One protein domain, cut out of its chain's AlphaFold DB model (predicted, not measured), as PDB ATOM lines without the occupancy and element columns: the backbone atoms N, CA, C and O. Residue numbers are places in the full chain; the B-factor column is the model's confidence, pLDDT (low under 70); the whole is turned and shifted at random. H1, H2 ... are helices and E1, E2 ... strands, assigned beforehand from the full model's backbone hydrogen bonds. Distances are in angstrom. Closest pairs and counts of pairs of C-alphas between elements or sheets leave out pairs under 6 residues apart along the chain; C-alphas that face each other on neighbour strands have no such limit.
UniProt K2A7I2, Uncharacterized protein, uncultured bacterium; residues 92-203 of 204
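This is residues 92 to 203 of the 204 residues of an uncharacterized protein of uncultured bacterium (UniProt K2A7I2). A long helical hairpin, H2 folded back along H3, makes a thin rod with a small head at one end, where the strand hairpin E1 E2 and short H1 sit by the end of H3. The 112 printed residues hold E1, E2, H1, H2, H3 in chain order; the class is mostly helix. The whole is extended, radius of gyration of the C-alphas 24.1 A, spanning 79 by 18 by 18 A.

Look first at E1, residues 92 to 94, and E2, residues 97 to 100, an antiparallel hairpin; N 92 and O 99 are within hydrogen-bond range at 2.7 A. H1, residues 101 to 110, touches H3, residues 151 to 199, through 188 to 199 alone, opposite ways at a shallow tilt of 13 degrees; the closest C-alphas, Leu 110 and Tyr 192, are 5.4 A apart. H2, residues 114 to 143, and H3 touch as a helical hairpin at a shallow tilt of 25 degrees; the closest C-alphas, Leu 127 and Ala 175, are 6.8 A apart. Every O i to N i+4 pair is within hydrogen-bond range in H2 and H3, 5 of 6 in H1.

Find C-alpha 92, where E1 begins, at (42.090, -7.541, -51.322). H2 runs 44.2 A, H3 72.1 A to C-alpha 199 at (48.442, -12.833, -42.301).

The two farthest C-alphas, Ser 100 and Tyr 149, are 79.6 A apart. The printed part has no cut, no link is long, and no printed residue is under 70 in pLDDT.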
ATOM      1  N   ILE A  92      43.536  -7.774 -51.438       90.00
ATOM      2  CA  ILE A  92      42.090  -7.541 -51.322       90.00
ATOM      3  C   ILE A  92      41.739  -7.036 -49.925       90.00
ATOM      4  O   ILE A  92      42.283  -7.497 -48.921       90.00
ATOM      5  N   GLN A  93      40.804  -6.094 -49.848       89.25
ATOM      6  CA  GLN A  93      40.336  -5.538 -48.583       89.25
ATOM      7  C   GLN A  93      39.363  -6.485 -47.859       89.25
ATOM      8  O   GLN A  93      38.407  -6.979 -48.446       89.25
ATOM      9  N   THR A  94      39.604  -6.713 -46.567       88.12
ATOM     10  CA  THR A  94      38.787  -7.511 -45.637       88.12
ATOM     11  C   THR A  94      38.590  -6.693 -44.360       88.12
ATOM     12  O   THR A  94      39.473  -6.635 -43.501       88.12
ATOM     13  N   GLY A  95      37.472  -5.968 -44.268       86.50
ATOM     14  CA  GLY A  95      37.241  -4.997 -43.193       86.50
ATOM     15  C   GLY A  95      38.336  -3.920 -43.139       86.50
ATOM     16  O   GLY A  95      38.526  -3.166 -44.095       86.50
ATOM     17  N   GLN A  96      39.068  -3.872 -42.020       89.38
ATOM     18  CA  GLN A  96      40.187  -2.945 -41.776       89.38
ATOM     19  C   GLN A  96      41.562  -3.476 -42.228       89.38
ATOM     20  O   GLN A  96      42.584  -2.856 -41.939       89.38
ATOM     21  N   TYR A  97      41.621  -4.636 -42.888       92.94
ATOM     22  CA  TYR A  97      42.866  -5.256 -43.348       92.94
ATOM     23  C   TYR A  97      42.893  -5.393 -44.874       92.94
ATOM     24  O   TYR A  97      41.854  -5.461 -45.527       92.94
ATOM     25  N   ARG A  98      44.091  -5.463 -45.452       92.56
ATOM     26  CA  ARG A  98      44.360  -5.854 -46.838       92.56
ATOM     27  C   ARG A  98      45.128  -7.175 -46.814       92.56
ATOM     28  O   ARG A  98      46.207  -7.261 -46.232       92.56
ATOM     29  N   CYS A  99      44.549  -8.203 -47.412       93.12
ATOM     30  CA  CYS A  99      45.031  -9.582 -47.409       93.12
ATOM     31  C   CYS A  99      45.334 -10.023 -48.839       93.12
ATOM     32  O   CYS A  99      44.662  -9.578 -49.762       93.12
ATOM     33  N   SER A 100      46.270 -10.948 -49.059       94.25
ATOM     34  CA  SER A 100      46.355 -11.596 -50.378       94.25
ATOM     35  C   SER A 100      45.052 -12.351 -50.672       94.25
ATOM     36  O   SER A 100      44.337 -12.732 -49.742       94.25
ATOM     37  N   GLN A 101      44.745 -12.628 -51.943       93.44
ATOM     38  CA  GLN A 101      43.553 -13.412 -52.313       93.44
ATOM     39  C   GLN A 101      43.438 -14.728 -51.521       93.44
ATOM     40  O   GLN A 101      42.350 -15.096 -51.081       93.44
ATOM     41  N   TYR A 102      44.560 -15.430 -51.322       94.31
ATOM     42  CA  TYR A 102      44.593 -16.676 -50.556       94.31
ATOM     43  C   TYR A 102      44.166 -16.457 -49.100       94.31
ATOM     44  O   TYR A 102      43.283 -17.156 -48.601       94.31
ATOM     45  N   HIS A 103      44.753 -15.462 -48.427       94.94
ATOM     46  CA  HIS A 103      44.421 -15.179 -47.033       94.94
ATOM     47  C   HIS A 103      43.015 -14.595 -46.877       94.94
ATOM     48  O   HIS A 103      42.367 -14.908 -45.888       94.94
ATOM     49  N   HIS A 104      42.512 -13.841 -47.857       93.62
ATOM     50  CA  HIS A 104      41.130 -13.361 -47.876       93.62
ATOM     51  C   HIS A 104      40.125 -14.520 -47.889       93.62
ATOM     52  O   HIS A 104      39.277 -14.607 -47.004       93.62
ATOM     53  N   ASN A 105      40.264 -15.458 -48.833       94.06
ATOM     54  CA  ASN A 105      39.358 -16.606 -48.931       94.06
ATOM     55  C   ASN A 105      39.391 -17.449 -47.649       94.06
ATOM     56  O   ASN A 105      38.351 -17.826 -47.116       94.06
ATOM     57  N   ARG A 106      40.594 -17.696 -47.116       94.56
ATOM     58  CA  ARG A 106      40.770 -18.459 -45.877       94.56
ATOM     59  C   ARG A 106      40.225 -17.731 -44.645       94.56
ATOM     60  O   ARG A 106      39.714 -18.389 -43.748       94.56
ATOM     61  N   ALA A 107      40.320 -16.404 -44.589       93.62
ATOM     62  CA  ALA A 107      39.710 -15.616 -43.524       93.62
ATOM     63  C   ALA A 107      38.177 -15.698 -43.593       93.62
ATOM     64  O   ALA A 107      37.550 -15.900 -42.561       93.62
ATOM     65  N   GLY A 108      37.590 -15.645 -44.794       91.88
ATOM     66  CA  GLY A 108      36.144 -15.809 -44.990       91.88
ATOM     67  C   GLY A 108      35.605 -17.167 -44.519       91.88
ATOM     68  O   GLY A 108      34.490 -17.246 -44.022       91.88
ATOM     69  N   GLU A 109      36.407 -18.236 -44.589       92.81
ATOM     70  CA  GLU A 109      36.046 -19.545 -44.008       92.81
ATOM     71  C   GLU A 109      36.015 -19.540 -42.467       92.81
ATOM     72  O   GLU A 109      35.345 -20.374 -41.859       92.81
ATOM     73  N   LEU A 110      36.769 -18.637 -41.834       93.44
ATOM     74  CA  LEU A 110      36.856 -18.493 -40.377       93.44
ATOM     75  C   LEU A 110      35.886 -17.439 -39.832       93.44
ATOM     76  O   LEU A 110      35.664 -17.390 -38.621       93.44
ATOM     77  N   GLU A 111      35.338 -16.596 -40.705       92.56
ATOM     78  CA  GLU A 111      34.492 -15.476 -40.329       92.56
ATOM     79  C   GLU A 111      33.223 -15.973 -39.611       92.56
ATOM     80  O   GLU A 111      32.482 -16.821 -40.125       92.56
ATOM     81  N   PRO A 112      32.947 -15.479 -38.393       91.25
ATOM     82  CA  PRO A 112      31.671 -15.715 -37.738       91.25
ATOM     83  C   PRO A 112      30.530 -15.138 -38.578       91.25
ATOM     84  O   PRO A 112      30.612 -14.004 -39.044       91.25
ATOM     85  N   SER A 113      29.446 -15.894 -38.770       90.19
ATOM     86  CA  SER A 113      28.364 -15.415 -39.631       90.19
ATOM     87  C   SER A 113      27.615 -14.254 -38.960       90.19
ATOM     88  O   SER A 113      27.383 -14.262 -37.747       90.19
ATOM     89  N   ALA A 114      27.184 -13.262 -39.743       86.50
ATOM     90  CA  ALA A 114      26.360 -12.162 -39.231       86.50
ATOM     91  C   ALA A 114      25.032 -12.668 -38.631       86.50
ATOM     92  O   ALA A 114      24.514 -12.111 -37.665       86.50
ATOM     93  N   THR A 115      24.504 -13.769 -39.173       89.69
ATOM     94  CA  THR A 115      23.312 -14.450 -38.661       89.69
ATOM     95  C   THR A 115      23.528 -15.081 -37.288       89.69
ATOM     96  O   THR A 115      22.601 -15.068 -36.478       89.69
ATOM     97  N   ASP A 116      24.732 -15.586 -36.994       88.38
ATOM     98  CA  ASP A 116      25.066 -16.130 -35.672       88.38
ATOM     99  C   ASP A 116      25.013 -15.010 -34.624       88.38
ATOM    100  O   ASP A 116      24.381 -15.174 -33.581       88.38
ATOM    101  N   GLY A 117      25.600 -13.847 -34.943       90.44
ATOM    102  CA  GLY A 117      25.578 -12.663 -34.077       90.44
ATOM    103  C   GLY A 117      24.156 -12.165 -33.800       90.44
ATOM    104  O   GLY A 117      23.753 -12.042 -32.648       90.44
ATOM    105  N   ALA A 118      23.339 -11.995 -34.844       90.62
ATOM    106  CA  ALA A 118      21.949 -11.558 -34.681       90.62
ATOM    107  C   ALA A 118      21.092 -12.558 -33.877       90.62
ATOM    108  O   ALA A 118      20.202 -12.167 -33.119       90.62
ATOM    109  N   THR A 119      21.355 -13.861 -34.028       93.56
ATOM    110  CA  THR A 119      20.666 -14.904 -33.255       93.56
ATOM    111  C   THR A 119      21.060 -14.847 -31.780       93.56
ATOM    112  O   THR A 119      20.193 -14.969 -30.913       93.56
ATOM    113  N   LEU A 120      22.345 -14.623 -31.494       93.94
ATOM    114  CA  LEU A 120      22.843 -14.431 -30.135       93.94
ATOM    115  C   LEU A 120      22.202 -13.217 -29.468       93.94
ATOM    116  O   LEU A 120      21.679 -13.353 -28.364       93.94
ATOM    117  N   ASP A 121      22.164 -12.073 -30.150       93.19
ATOM    118  CA  ASP A 121      21.562 -10.841 -29.627       93.19
ATOM    119  C   ASP A 121      20.073 -11.022 -29.321       93.19
ATOM    120  O   ASP A 121      19.601 -10.678 -28.235       93.19
ATOM    121  N   SER A 122      19.333 -11.641 -30.247       95.25
ATOM    122  CA  SER A 122      17.916 -11.966 -30.061       95.25
ATOM    123  C   SER A 122      17.692 -12.861 -28.840       95.25
ATOM    124  O   SER A 122      16.796 -12.621 -28.025       95.25
ATOM    125  N   LYS A 123      18.541 -13.878 -28.659       95.75
ATOM    126  CA  LYS A 123      18.436 -14.801 -27.528       95.75
ATOM    127  C   LYS A 123      18.818 -14.143 -26.199       95.75
ATOM    128  O   LYS A 123      18.145 -14.390 -25.197       95.75
ATOM    129  N   THR A 124      19.824 -13.271 -26.198       95.94
ATOM    130  CA  THR A 124      20.198 -12.446 -25.040       95.94
ATOM    131  C   THR A 124      19.036 -11.546 -24.622       95.94
ATOM    132  O   THR A 124      18.665 -11.532 -23.451       95.94
ATOM    133  N   ALA A 125      18.400 -10.858 -25.576       94.62
ATOM    134  CA  ALA A 125      17.237 -10.015 -25.304       94.62
ATOM    135  C   ALA A 125      16.047 -10.824 -24.759       94.62
ATOM    136  O   ALA A 125      15.368 -10.382 -23.833       94.62
ATOM    137  N   GLN A 126      15.817 -12.032 -25.289       97.12
ATOM    138  CA  GLN A 126      14.779 -12.931 -24.783       97.12
ATOM    139  C   GLN A 126      15.024 -13.322 -23.318       97.12
ATOM    140  O   GLN A 126      14.095 -13.274 -22.514       97.12
ATOM    141  N   LEU A 127      16.253 -13.721 -22.976       95.62
ATOM    142  CA  LEU A 127      16.605 -14.118 -21.612       95.62
ATOM    143  C   LEU A 127      16.533 -12.935 -20.641       95.62
ATOM    144  O   LEU A 127      16.039 -13.108 -19.533       95.62
ATOM    145  N   ALA A 128      16.938 -11.737 -21.065       95.62
ATOM    146  CA  ALA A 128      16.804 -10.528 -20.255       95.62
ATOM    147  C   ALA A 128      15.333 -10.227 -19.919       95.62
ATOM    148  O   ALA A 128      14.985 -10.082 -18.750       95.62
ATOM    149  N   ALA A 129      14.446 -10.244 -20.920       95.94
ATOM    150  CA  ALA A 129      13.015 -10.025 -20.702       95.94
ATOM    151  C   ALA A 129      12.372 -11.113 -19.819       95.94
ATOM    152  O   ALA A 129      11.459 -10.840 -19.038       95.94
ATOM    153  N   GLU A 130      12.831 -12.360 -19.942       96.06
ATOM    154  CA  GLU A 130      12.396 -13.447 -19.066       96.06
ATOM    155  C   GLU A 130      12.874 -13.234 -17.622       96.06
ATOM    156  O   GLU A 130      12.086 -13.436 -16.701       96.06
ATOM    157  N   SER A 131      14.110 -12.766 -17.426       97.19
ATOM    158  CA  SER A 131      14.644 -12.398 -16.109       97.19
ATOM    159  C   SER A 131      13.786 -11.332 -15.434       97.19
ATOM    160  O   SER A 131      13.341 -11.536 -14.308       97.19
ATOM    161  N   ASP A 132      13.471 -10.244 -16.145       96.69
ATOM    162  CA  ASP A 132      12.650  -9.149 -15.612       96.69
ATOM    163  C   ASP A 132      11.254  -9.638 -15.192       96.69
ATOM    164  O   ASP A 132      10.699  -9.227 -14.168       96.69
ATOM    165  N   ARG A 133      10.675 -10.559 -15.973       96.50
ATOM    166  CA  ARG A 133       9.394 -11.187 -15.636       96.50
ATOM    167  C   ARG A 133       9.502 -12.033 -14.369       96.50
ATOM    168  O   ARG A 133       8.608 -11.955 -13.529       96.50
ATOM    169  N   MET A 134      10.564 -12.824 -14.236       95.44
ATOM    170  CA  MET A 134      10.807 -13.637 -13.042       95.44
ATOM    171  C   MET A 134      11.011 -12.761 -11.801       95.44
ATOM    172  O   MET A 134      10.500 -13.096 -10.736       95.44
ATOM    173  N   ASP A 135      11.691 -11.623 -11.923       96.94
ATOM    174  CA  ASP A 135      11.870 -10.686 -10.810       96.94
ATOM    175  C   ASP A 135      10.542 -10.044 -10.381       96.94
ATOM    176  O   ASP A 135      10.246  -9.949  -9.189       96.94
ATOM    177  N   SER A 136       9.699  -9.665 -11.345       96.75
ATOM    178  CA  SER A 136       8.350  -9.150 -11.072       96.75
ATOM    179  C   SER A 136       7.453 -10.187 -10.388       96.75
ATOM    180  O   SER A 136       6.726  -9.867  -9.449       96.75
ATOM    181  N   GLU A 137       7.510 -11.440 -10.831       96.19
ATOM    182  CA  GLU A 137       6.729 -12.534 -10.252       96.19
ATOM    183  C   GLU A 137       7.199 -12.896  -8.845       96.19
ATOM    184  O   GLU A 137       6.383 -13.051  -7.941       96.19
ATOM    185  N   LYS A 138       8.516 -12.930  -8.631       97.38
ATOM    186  CA  LYS A 138       9.093 -13.090  -7.299       97.38
ATOM    187  C   LYS A 138       8.577 -12.020  -6.345       97.38
ATOM    188  O   LYS A 138       8.145 -12.340  -5.244       97.38
ATOM    189  N   TYR A 139       8.589 -10.760  -6.779       96.88
ATOM    190  CA  TYR A 139       8.062  -9.661  -5.979       96.88
ATOM    191  C   TYR A 139       6.573  -9.848  -5.656       96.88
ATOM    192  O   TYR A 139       6.149  -9.539  -4.545       96.88
ATOM    193  N   GLN A 140       5.771 -10.355  -6.595       96.88
ATOM    194  CA  GLN A 140       4.356 -10.642  -6.346       96.88
ATOM    195  C   GLN A 140       4.182 -11.723  -5.282       96.88
ATOM    196  O   GLN A 140       3.439 -11.490  -4.337       96.88
ATOM    197  N   LEU A 141       4.913 -12.837  -5.382       96.00
ATOM    198  CA  LEU A 141       4.874 -13.909  -4.382       96.00
ATOM    199  C   LEU A 141       5.319 -13.405  -3.001       96.00
ATOM    200  O   LEU A 141       4.648 -13.648  -2.008       96.00
ATOM    201  N   GLU A 142       6.401 -12.629  -2.924       95.56
ATOM    202  CA  GLU A 142       6.905 -12.090  -1.649       95.56
ATOM    203  C   GLU A 142       5.935 -11.118  -0.954       95.56
ATOM    204  O   GLU A 142       6.052 -10.893   0.251       95.56
ATOM    205  N   ASN A 143       5.001 -10.518  -1.699       95.06
ATOM    206  CA  ASN A 143       4.057  -9.521  -1.188       95.06
ATOM    207  C   ASN A 143       2.593  -9.975  -1.259       95.06
ATOM    208  O   ASN A 143       1.693  -9.186  -0.956       95.06
ATOM    209  N   GLU A 144       2.339 -11.214  -1.669       94.12
ATOM    210  CA  GLU A 144       0.999 -11.779  -1.698       94.12
ATOM    211  C   GLU A 144       0.475 -11.949  -0.266       94.12
ATOM    212  O   GLU A 144       1.198 -12.341   0.651       94.12
ATOM    213  N   TYR A 145      -0.801 -11.623  -0.056       95.81
ATOM    214  CA  TYR A 145      -1.450 -11.904   1.216       95.81
ATOM    215  C   TYR A 145      -1.806 -13.388   1.290       95.81
ATOM    216  O   TYR A 145      -2.545 -13.887   0.444       95.81
ATOM    217  N   VAL A 146      -1.343 -14.053   2.345       96.44
ATOM    218  CA  VAL A 146      -1.682 -15.442   2.656       96.44
ATOM    219  C   VAL A 146      -2.439 -15.462   3.976       96.44
ATOM    220  O   VAL A 146      -1.941 -14.958   4.985       96.44
ATOM    221  N   ASP A 147      -3.645 -16.029   3.973       95.81
ATOM    222  CA  ASP A 147      -4.396 -16.239   5.207       95.81
ATOM    223  C   ASP A 147      -3.823 -17.449   5.953       95.81
ATOM    224  O   ASP A 147      -4.010 -18.597   5.558       95.81
ATOM    225  N   GLU A 148      -3.117 -17.185   7.052       94.75
ATOM    226  CA  GLU A 148      -2.468 -18.206   7.881       94.75
ATOM    227  C   GLU A 148      -3.450 -19.164   8.582       94.75
ATOM    228  O   GLU A 148      -3.032 -20.203   9.095       94.75
ATOM    229  N   TYR A 149      -4.747 -18.836   8.611       96.50
ATOM    230  CA  TYR A 149      -5.793 -19.686   9.185       96.50
ATOM    231  C   TYR A 149      -6.547 -20.502   8.129       96.50
ATOM    232  O   TYR A 149      -7.335 -21.378   8.500       96.50
ATOM    233  N   ASP A 150      -6.312 -20.248   6.840       97.38
ATOM    234  CA  ASP A 150      -6.917 -20.984   5.735       97.38
ATOM    235  C   ASP A 150      -5.887 -21.885   5.044       97.38
ATOM    236  O   ASP A 150      -5.016 -21.434   4.300       97.38
ATOM    237  N   GLN A 151      -6.028 -23.196   5.249       97.12
ATOM    238  CA  GLN A 151      -5.152 -24.188   4.628       97.12
ATOM    239  C   GLN A 151      -5.164 -24.086   3.098       97.12
ATOM    240  O   GLN A 151      -4.125 -24.272   2.474       97.12
ATOM    241  N   TRP A 152      -6.309 -23.751   2.494       97.56
ATOM    242  CA  TRP A 152      -6.392 -23.609   1.043       97.56
ATOM    243  C   TRP A 152      -5.554 -22.424   0.541       97.56
ATOM    244  O   TRP A 152      -4.842 -22.560  -0.452       97.56
ATOM    245  N   SER A 153      -5.570 -21.293   1.258       96.62
ATOM    246  CA  SER A 153      -4.729 -20.130   0.941       96.62
ATOM    247  C   SER A 153      -3.239 -20.468   1.011       96.62
ATOM    248  O   SER A 153      -2.473 -20.029   0.155       96.62
ATOM    249  N   ILE A 154      -2.826 -21.244   2.016       96.31
ATOM    250  CA  ILE A 154      -1.433 -21.679   2.187       96.31
ATOM    251  C   ILE A 154      -1.020 -22.620   1.049       96.31
ATOM    252  O   ILE A 154       0.043 -22.440   0.454       96.31
ATOM    253  N   ASP A 155      -1.859 -23.606   0.730       97.06
ATOM    254  CA  ASP A 155      -1.579 -24.594  -0.314       97.06
ATOM    255  C   ASP A 155      -1.441 -23.923  -1.690       97.06
ATOM    256  O   ASP A 155      -0.504 -24.223  -2.428       97.06
ATOM    257  N   GLN A 156      -2.314 -22.961  -2.006       97.25
ATOM    258  CA  GLN A 156      -2.273 -22.227  -3.274       97.25
ATOM    259  C   GLN A 156      -1.011 -21.366  -3.421       97.25
ATOM    260  O   GLN A 156      -0.433 -21.271  -4.509       97.25
ATOM    261  N   HIS A 157      -0.573 -20.739  -2.329       96.75
ATOM    262  CA  HIS A 157       0.651 -19.948  -2.324       96.75
ATOM    263  C   HIS A 157       1.893 -20.838  -2.492       96.75
ATOM    264  O   HIS A 157       2.761 -20.543  -3.314       96.75
ATOM    265  N   ASN A 158       1.944 -21.973  -1.787       96.56
ATOM    266  CA  ASN A 158       3.026 -22.951  -1.929       96.56
ATOM    267  C   ASN A 158       3.108 -23.518  -3.354       96.56
ATOM    268  O   ASN A 158       4.200 -23.595  -3.910       96.56
ATOM    269  N   GLU A 159       1.971 -23.846  -3.977       97.69
ATOM    270  CA  GLU A 159       1.930 -24.285  -5.379       97.69
ATOM    271  C   GLU A 159       2.518 -23.222  -6.324       97.69
ATOM    272  O   GLU A 159       3.262 -23.543  -7.251       97.69
ATOM    273  N   SER A 160       2.236 -21.944  -6.059       96.44
ATOM    274  CA  SER A 160       2.750 -20.832  -6.866       96.44
ATOM    275  C   SER A 160       4.264 -20.644  -6.691       96.44
ATOM    276  O   SER A 160       4.977 -20.382  -7.661       96.44
ATOM    277  N   ILE A 161       4.781 -20.843  -5.472       97.75
ATOM    278  CA  ILE A 161       6.225 -20.884  -5.198       97.75
ATOM    279  C   ILE A 161       6.889 -22.053  -5.942       97.75
ATOM    280  O   ILE A 161       7.965 -21.881  -6.523       97.75
ATOM    281  N   ASP A 162       6.266 -23.230  -5.945       97.69
ATOM    282  CA  ASP A 162       6.800 -24.414  -6.618       97.69
ATOM    283  C   ASP A 162       6.862 -24.229  -8.145       97.69
ATOM    284  O   ASP A 162       7.894 -24.536  -8.759       97.69
ATOM    285  N   ASP A 163       5.819 -23.658  -8.764       97.25
ATOM    286  CA  ASP A 163       5.836 -23.300 -10.193       97.25
ATOM    287  C   ASP A 163       6.949 -22.292 -10.510       97.25
ATOM    288  O   ASP A 163       7.754 -22.503 -11.428       97.25
ATOM    289  N   TYR A 164       7.053 -21.230  -9.705       97.94
ATOM    290  CA  TYR A 164       8.106 -20.229  -9.840       97.94
ATOM    291  C   TYR A 164       9.501 -20.864  -9.776       97.94
ATOM    292  O   TYR A 164      10.340 -20.615 -10.648       97.94
ATOM    293  N   ASN A 165       9.755 -21.721  -8.786       96.69
ATOM    294  CA  ASN A 165      11.045 -22.385  -8.604       96.69
ATOM    295  C   ASN A 165      11.395 -23.300  -9.785       96.69
ATOM    296  O   ASN A 165      12.528 -23.274 -10.278       96.69
ATOM    297  N   SER A 166      10.420 -24.060 -10.289       97.25
ATOM    298  CA  SER A 166      10.577 -24.903 -11.480       97.25
ATOM    299  C   SER A 166      10.982 -24.075 -12.707       97.25
ATOM    300  O   SER A 166      11.958 -24.376 -13.413       97.25
ATOM    301  N   ARG A 167      10.292 -22.954 -12.934       97.06
ATOM    302  CA  ARG A 167      10.591 -22.037 -14.040       97.06
ATOM    303  C   ARG A 167      11.934 -21.337 -13.869       97.06
ATOM    304  O   ARG A 167      12.668 -21.205 -14.851       97.06
ATOM    305  N   LEU A 168      12.299 -20.962 -12.645       97.25
ATOM    306  CA  LEU A 168      13.596 -20.372 -12.320       97.25
ATOM    307  C   LEU A 168      14.745 -21.331 -12.628       97.25
ATOM    308  O   LEU A 168      15.745 -20.922 -13.219       97.25
ATOM    309  N   GLN A 169      14.600 -22.611 -12.290       96.44
ATOM    310  CA  GLN A 169      15.595 -23.625 -12.625       96.44
ATOM    311  C   GLN A 169      15.756 -23.774 -14.145       96.44
ATOM    312  O   GLN A 169      16.879 -23.768 -14.657       96.44
ATOM    313  N   SER A 170      14.643 -23.842 -14.881       96.38
ATOM    314  CA  SER A 170      14.651 -23.902 -16.348       96.38
ATOM    315  C   SER A 170      15.286 -22.662 -16.989       96.38
ATOM    316  O   SER A 170      16.042 -22.768 -17.959       96.38
ATOM    317  N   TYR A 171      14.996 -21.471 -16.461       97.12
ATOM    318  CA  TYR A 171      15.629 -20.223 -16.887       97.12
ATOM    319  C   TYR A 171      17.147 -20.265 -16.675       97.12
ATOM    320  O   TYR A 171      17.894 -20.050 -17.627       97.12
ATOM    321  N   ARG A 172      17.609 -20.633 -15.471       96.12
ATOM    322  CA  ARG A 172      19.043 -20.724 -15.143       96.12
ATOM    323  C   ARG A 172      19.793 -21.667 -16.078       96.12
ATOM    324  O   ARG A 172      20.852 -21.303 -16.578       96.12
ATOM    325  N   TYR A 173      19.224 -22.838 -16.365       96.88
ATOM    326  CA  TYR A 173      19.818 -23.784 -17.310       96.88
ATOM    327  C   TYR A 173      19.973 -23.177 -18.713       96.88
ATOM    328  O   TYR A 173      21.035 -23.276 -19.327       96.88
ATOM    329  N   ARG A 174      18.930 -22.511 -19.223       96.94
ATOM    330  CA  ARG A 174      18.972 -21.854 -20.540       96.94
ATOM    331  C   ARG A 174      19.956 -20.687 -20.576       96.94
ATOM    332  O   ARG A 174      20.625 -20.523 -21.592       96.94
ATOM    333  N   ALA A 175      20.045 -19.905 -19.503       95.75
ATOM    334  CA  ALA A 175      20.995 -18.804 -19.388       95.75
ATOM    335  C   ALA A 175      22.444 -19.311 -19.440       95.75
ATOM    336  O   ALA A 175      23.215 -18.853 -20.276       95.75
ATOM    337  N   GLN A 176      22.777 -20.340 -18.656       95.50
ATOM    338  CA  GLN A 176      24.106 -20.970 -18.675       95.50
ATOM    339  C   GLN A 176      24.444 -21.578 -20.040       95.50
ATOM    340  O   GLN A 176      25.551 -21.421 -20.548       95.50
ATOM    341  N   ALA A 177      23.487 -22.265 -20.668       94.81
ATOM    342  CA  ALA A 177      23.693 -22.800 -22.009       94.81
ATOM    343  C   ALA A 177      23.976 -21.681 -23.025       94.81
ATOM    344  O   ALA A 177      24.813 -21.855 -23.906       94.81
ATOM    345  N   HIS A 178      23.306 -20.532 -22.898       95.62
ATOM    346  CA  HIS A 178      23.516 -19.375 -23.766       95.62
ATOM    347  C   HIS A 178      24.890 -18.725 -23.566       95.62
ATOM    348  O   HIS A 178      25.538 -18.385 -24.552       95.62
ATOM    349  N   GLU A 179      25.383 -18.640 -22.327       93.94
ATOM    350  CA  GLU A 179      26.753 -18.187 -22.027       93.94
ATOM    351  C   GLU A 179      27.799 -19.030 -22.770       93.94
ATOM    352  O   GLU A 179      28.674 -18.488 -23.441       93.94
ATOM    353  N   VAL A 180      27.645 -20.358 -22.771       95.88
ATOM    354  CA  VAL A 180      28.538 -21.258 -23.521       95.88
ATOM    355  C   VAL A 180      28.498 -20.977 -25.030       95.88
ATOM    356  O   VAL A 180      29.518 -21.083 -25.715       95.88
ATOM    357  N   VAL A 181      27.339 -20.623 -25.593       93.88
ATOM    358  CA  VAL A 181      27.237 -20.266 -27.021       93.88
ATOM    359  C   VAL A 181      27.940 -18.936 -27.302       93.88
ATOM    360  O   VAL A 181      28.651 -18.836 -28.305       93.88
ATOM    361  N   ILE A 182      27.796 -17.946 -26.416       94.81
ATOM    362  CA  ILE A 182      28.508 -16.664 -26.505       94.81
ATOM    363  C   ILE A 182      30.024 -16.891 -26.469       94.81
ATOM    364  O   ILE A 182      30.733 -16.380 -27.335       94.81
ATOM    365  N   ASP A 183      30.521 -17.703 -25.536       95.12
ATOM    366  CA  ASP A 183      31.949 -18.011 -25.420       95.12
ATOM    367  C   ASP A 183      32.497 -18.669 -26.691       95.12
ATOM    368  O   ASP A 183      33.543 -18.274 -27.213       95.12
ATOM    369  N   ASN A 184      31.758 -19.628 -27.254       94.62
ATOM    370  CA  ASN A 184      32.130 -20.270 -28.514       94.62
ATOM    371  C   ASN A 184      32.151 -19.284 -29.691       94.62
ATOM    372  O   ASN A 184      33.033 -19.359 -30.550       94.62
ATOM    373  N   TYR A 185      31.193 -18.358 -29.752       95.38
ATOM    374  CA  TYR A 185      31.179 -17.312 -30.772       95.38
ATOM    375  C   TYR A 185      32.376 -16.369 -30.621       95.38
ATOM    376  O   TYR A 185      33.087 -16.126 -31.596       95.38
ATOM    377  N   ASN A 186      32.665 -15.920 -29.399       94.88
ATOM    378  CA  ASN A 186      33.814 -15.070 -29.097       94.88
ATOM    379  C   ASN A 186      35.141 -15.745 -29.469       94.88
ATOM    380  O   ASN A 186      35.994 -15.110 -30.085       94.88
ATOM    381  N   ALA A 187      35.294 -17.044 -29.199       95.69
ATOM    382  CA  ALA A 187      36.483 -17.803 -29.594       95.69
ATOM    383  C   ALA A 187      36.666 -17.868 -31.125       95.69
ATOM    384  O   ALA A 187      37.791 -17.812 -31.636       95.69
ATOM    385  N   ARG A 188      35.568 -17.951 -31.889       94.38
ATOM    386  CA  ARG A 188      35.609 -17.885 -33.361       94.38
ATOM    387  C   ARG A 188      35.992 -16.493 -33.852       94.38
ATOM    388  O   ARG A 188      36.852 -16.384 -34.724       94.38
ATOM    389  N   VAL A 189      35.400 -15.445 -33.275       95.25
ATOM    390  CA  VAL A 189      35.760 -14.044 -33.559       95.25
ATOM    391  C   VAL A 189      37.248 -13.815 -33.300       95.25
ATOM    392  O   VAL A 189      37.944 -13.243 -34.136       95.25
ATOM    393  N   GLU A 190      37.758 -14.300 -32.171       96.25
ATOM    394  CA  GLU A 190      39.173 -14.206 -31.824       96.25
ATOM    395  C   GLU A 190      40.053 -14.956 -32.832       96.25
ATOM    396  O   GLU A 190      41.033 -14.400 -33.322       96.25
ATOM    397  N   THR A 191      39.685 -16.186 -33.198       96.56
ATOM    398  CA  THR A 191      40.415 -16.979 -34.200       96.56
ATOM    399  C   THR A 191      40.502 -16.243 -35.539       96.56
ATOM    400  O   THR A 191      41.581 -16.154 -36.128       96.56
ATOM    401  N   TYR A 192      39.387 -15.675 -35.998       95.81
ATOM    402  CA  TYR A 192      39.323 -14.868 -37.214       95.81
ATOM    403  C   TYR A 192      40.208 -13.617 -37.122       95.81
ATOM    404  O   TYR A 192      41.046 -13.377 -37.992       95.81
ATOM    405  N   ASN A 193      40.095 -12.855 -36.031       94.88
ATOM    406  CA  ASN A 193      40.881 -11.640 -35.821       94.88
ATOM    407  C   ASN A 193      42.385 -11.929 -35.734       94.88
ATOM    408  O   ASN A 193      43.180 -11.237 -36.370       94.88
ATOM    409  N   ASN A 194      42.784 -12.973 -35.005       96.50
ATOM    410  CA  ASN A 194      44.178 -13.402 -34.901       96.50
ATOM    411  C   ASN A 194      44.731 -13.833 -36.263       96.50
ATOM    412  O   ASN A 194      45.871 -13.507 -36.598       96.50
ATOM    413  N   TYR A 195      43.920 -14.516 -37.074       96.31
ATOM    414  CA  TYR A 195      44.304 -14.875 -38.433       96.31
ATOM    415  C   TYR A 195      44.552 -13.633 -39.301       96.31
ATOM    416  O   TYR A 195      45.582 -13.565 -39.975       96.31
ATOM    417  N   LEU A 196      43.659 -12.637 -39.253       95.38
ATOM    418  CA  LEU A 196      43.825 -11.381 -39.992       95.38
ATOM    419  C   LEU A 196      45.073 -10.610 -39.549       95.38
ATOM    420  O   LEU A 196      45.848 -10.175 -40.395       95.38
ATOM    421  N   VAL A 197      45.310 -10.485 -38.242       95.56
ATOM    422  CA  VAL A 197      46.492  -9.792 -37.702       95.56
ATOM    423  C   VAL A 197      47.794 -10.472 -38.133       95.56
ATOM    424  O   VAL A 197      48.769  -9.789 -38.435       95.56
ATOM    425  N   ALA A 198      47.824 -11.805 -38.169       96.06
ATOM    426  CA  ALA A 198      49.032 -12.555 -38.501       96.06
ATOM    427  C   ALA A 198      49.334 -12.612 -40.009       96.06
ATOM    428  O   ALA A 198      50.495 -12.757 -40.387       96.06
ATOM    429  N   ASN A 199      48.311 -12.534 -40.868       95.56
ATOM    430  CA  ASN A 199      48.442 -12.833 -42.301       95.56
ATOM    431  C   ASN A 199      48.061 -11.672 -43.231       95.56
ATOM    432  O   ASN A 199      48.192 -11.795 -44.451       95.56
ATOM    433  N   CYS A 200      47.573 -10.557 -42.688       94.50
ATOM    434  CA  CYS A 200      47.146  -9.397 -43.459       94.50
ATOM    435  C   CYS A 200      47.773  -8.104 -42.936       94.50
ATOM    436  O   CYS A 200      48.235  -8.012 -41.801       94.50
ATOM    437  N   ILE A 201      47.772  -7.074 -43.779       92.88
ATOM    438  CA  ILE A 201      48.315  -5.754 -43.452       92.88
ATOM    439  C   ILE A 201      47.153  -4.846 -43.061       92.88
ATOM    440  O   ILE A 201      46.113  -4.857 -43.713       92.88
ATOM    441  N   ARG A 202      47.299  -4.044 -42.007       89.88
ATOM    442  CA  ARG A 202      46.263  -3.079 -41.621       89.88
ATOM    443  C   ARG A 202      46.115  -1.998 -42.700       89.88
ATOM    444  O   ARG A 202      47.112  -1.418 -43.122       89.88
ATOM    445  N   ALA A 203      44.887  -1.747 -43.147       81.88
ATOM    446  CA  ALA A 203      44.572  -0.626 -44.024       81.88
ATOM    447  C   ALA A 203      44.615   0.664 -43.188       81.88
ATOM    448  O   ALA A 203      43.925   0.746 -42.169       81.88
TER     449      ALA A 203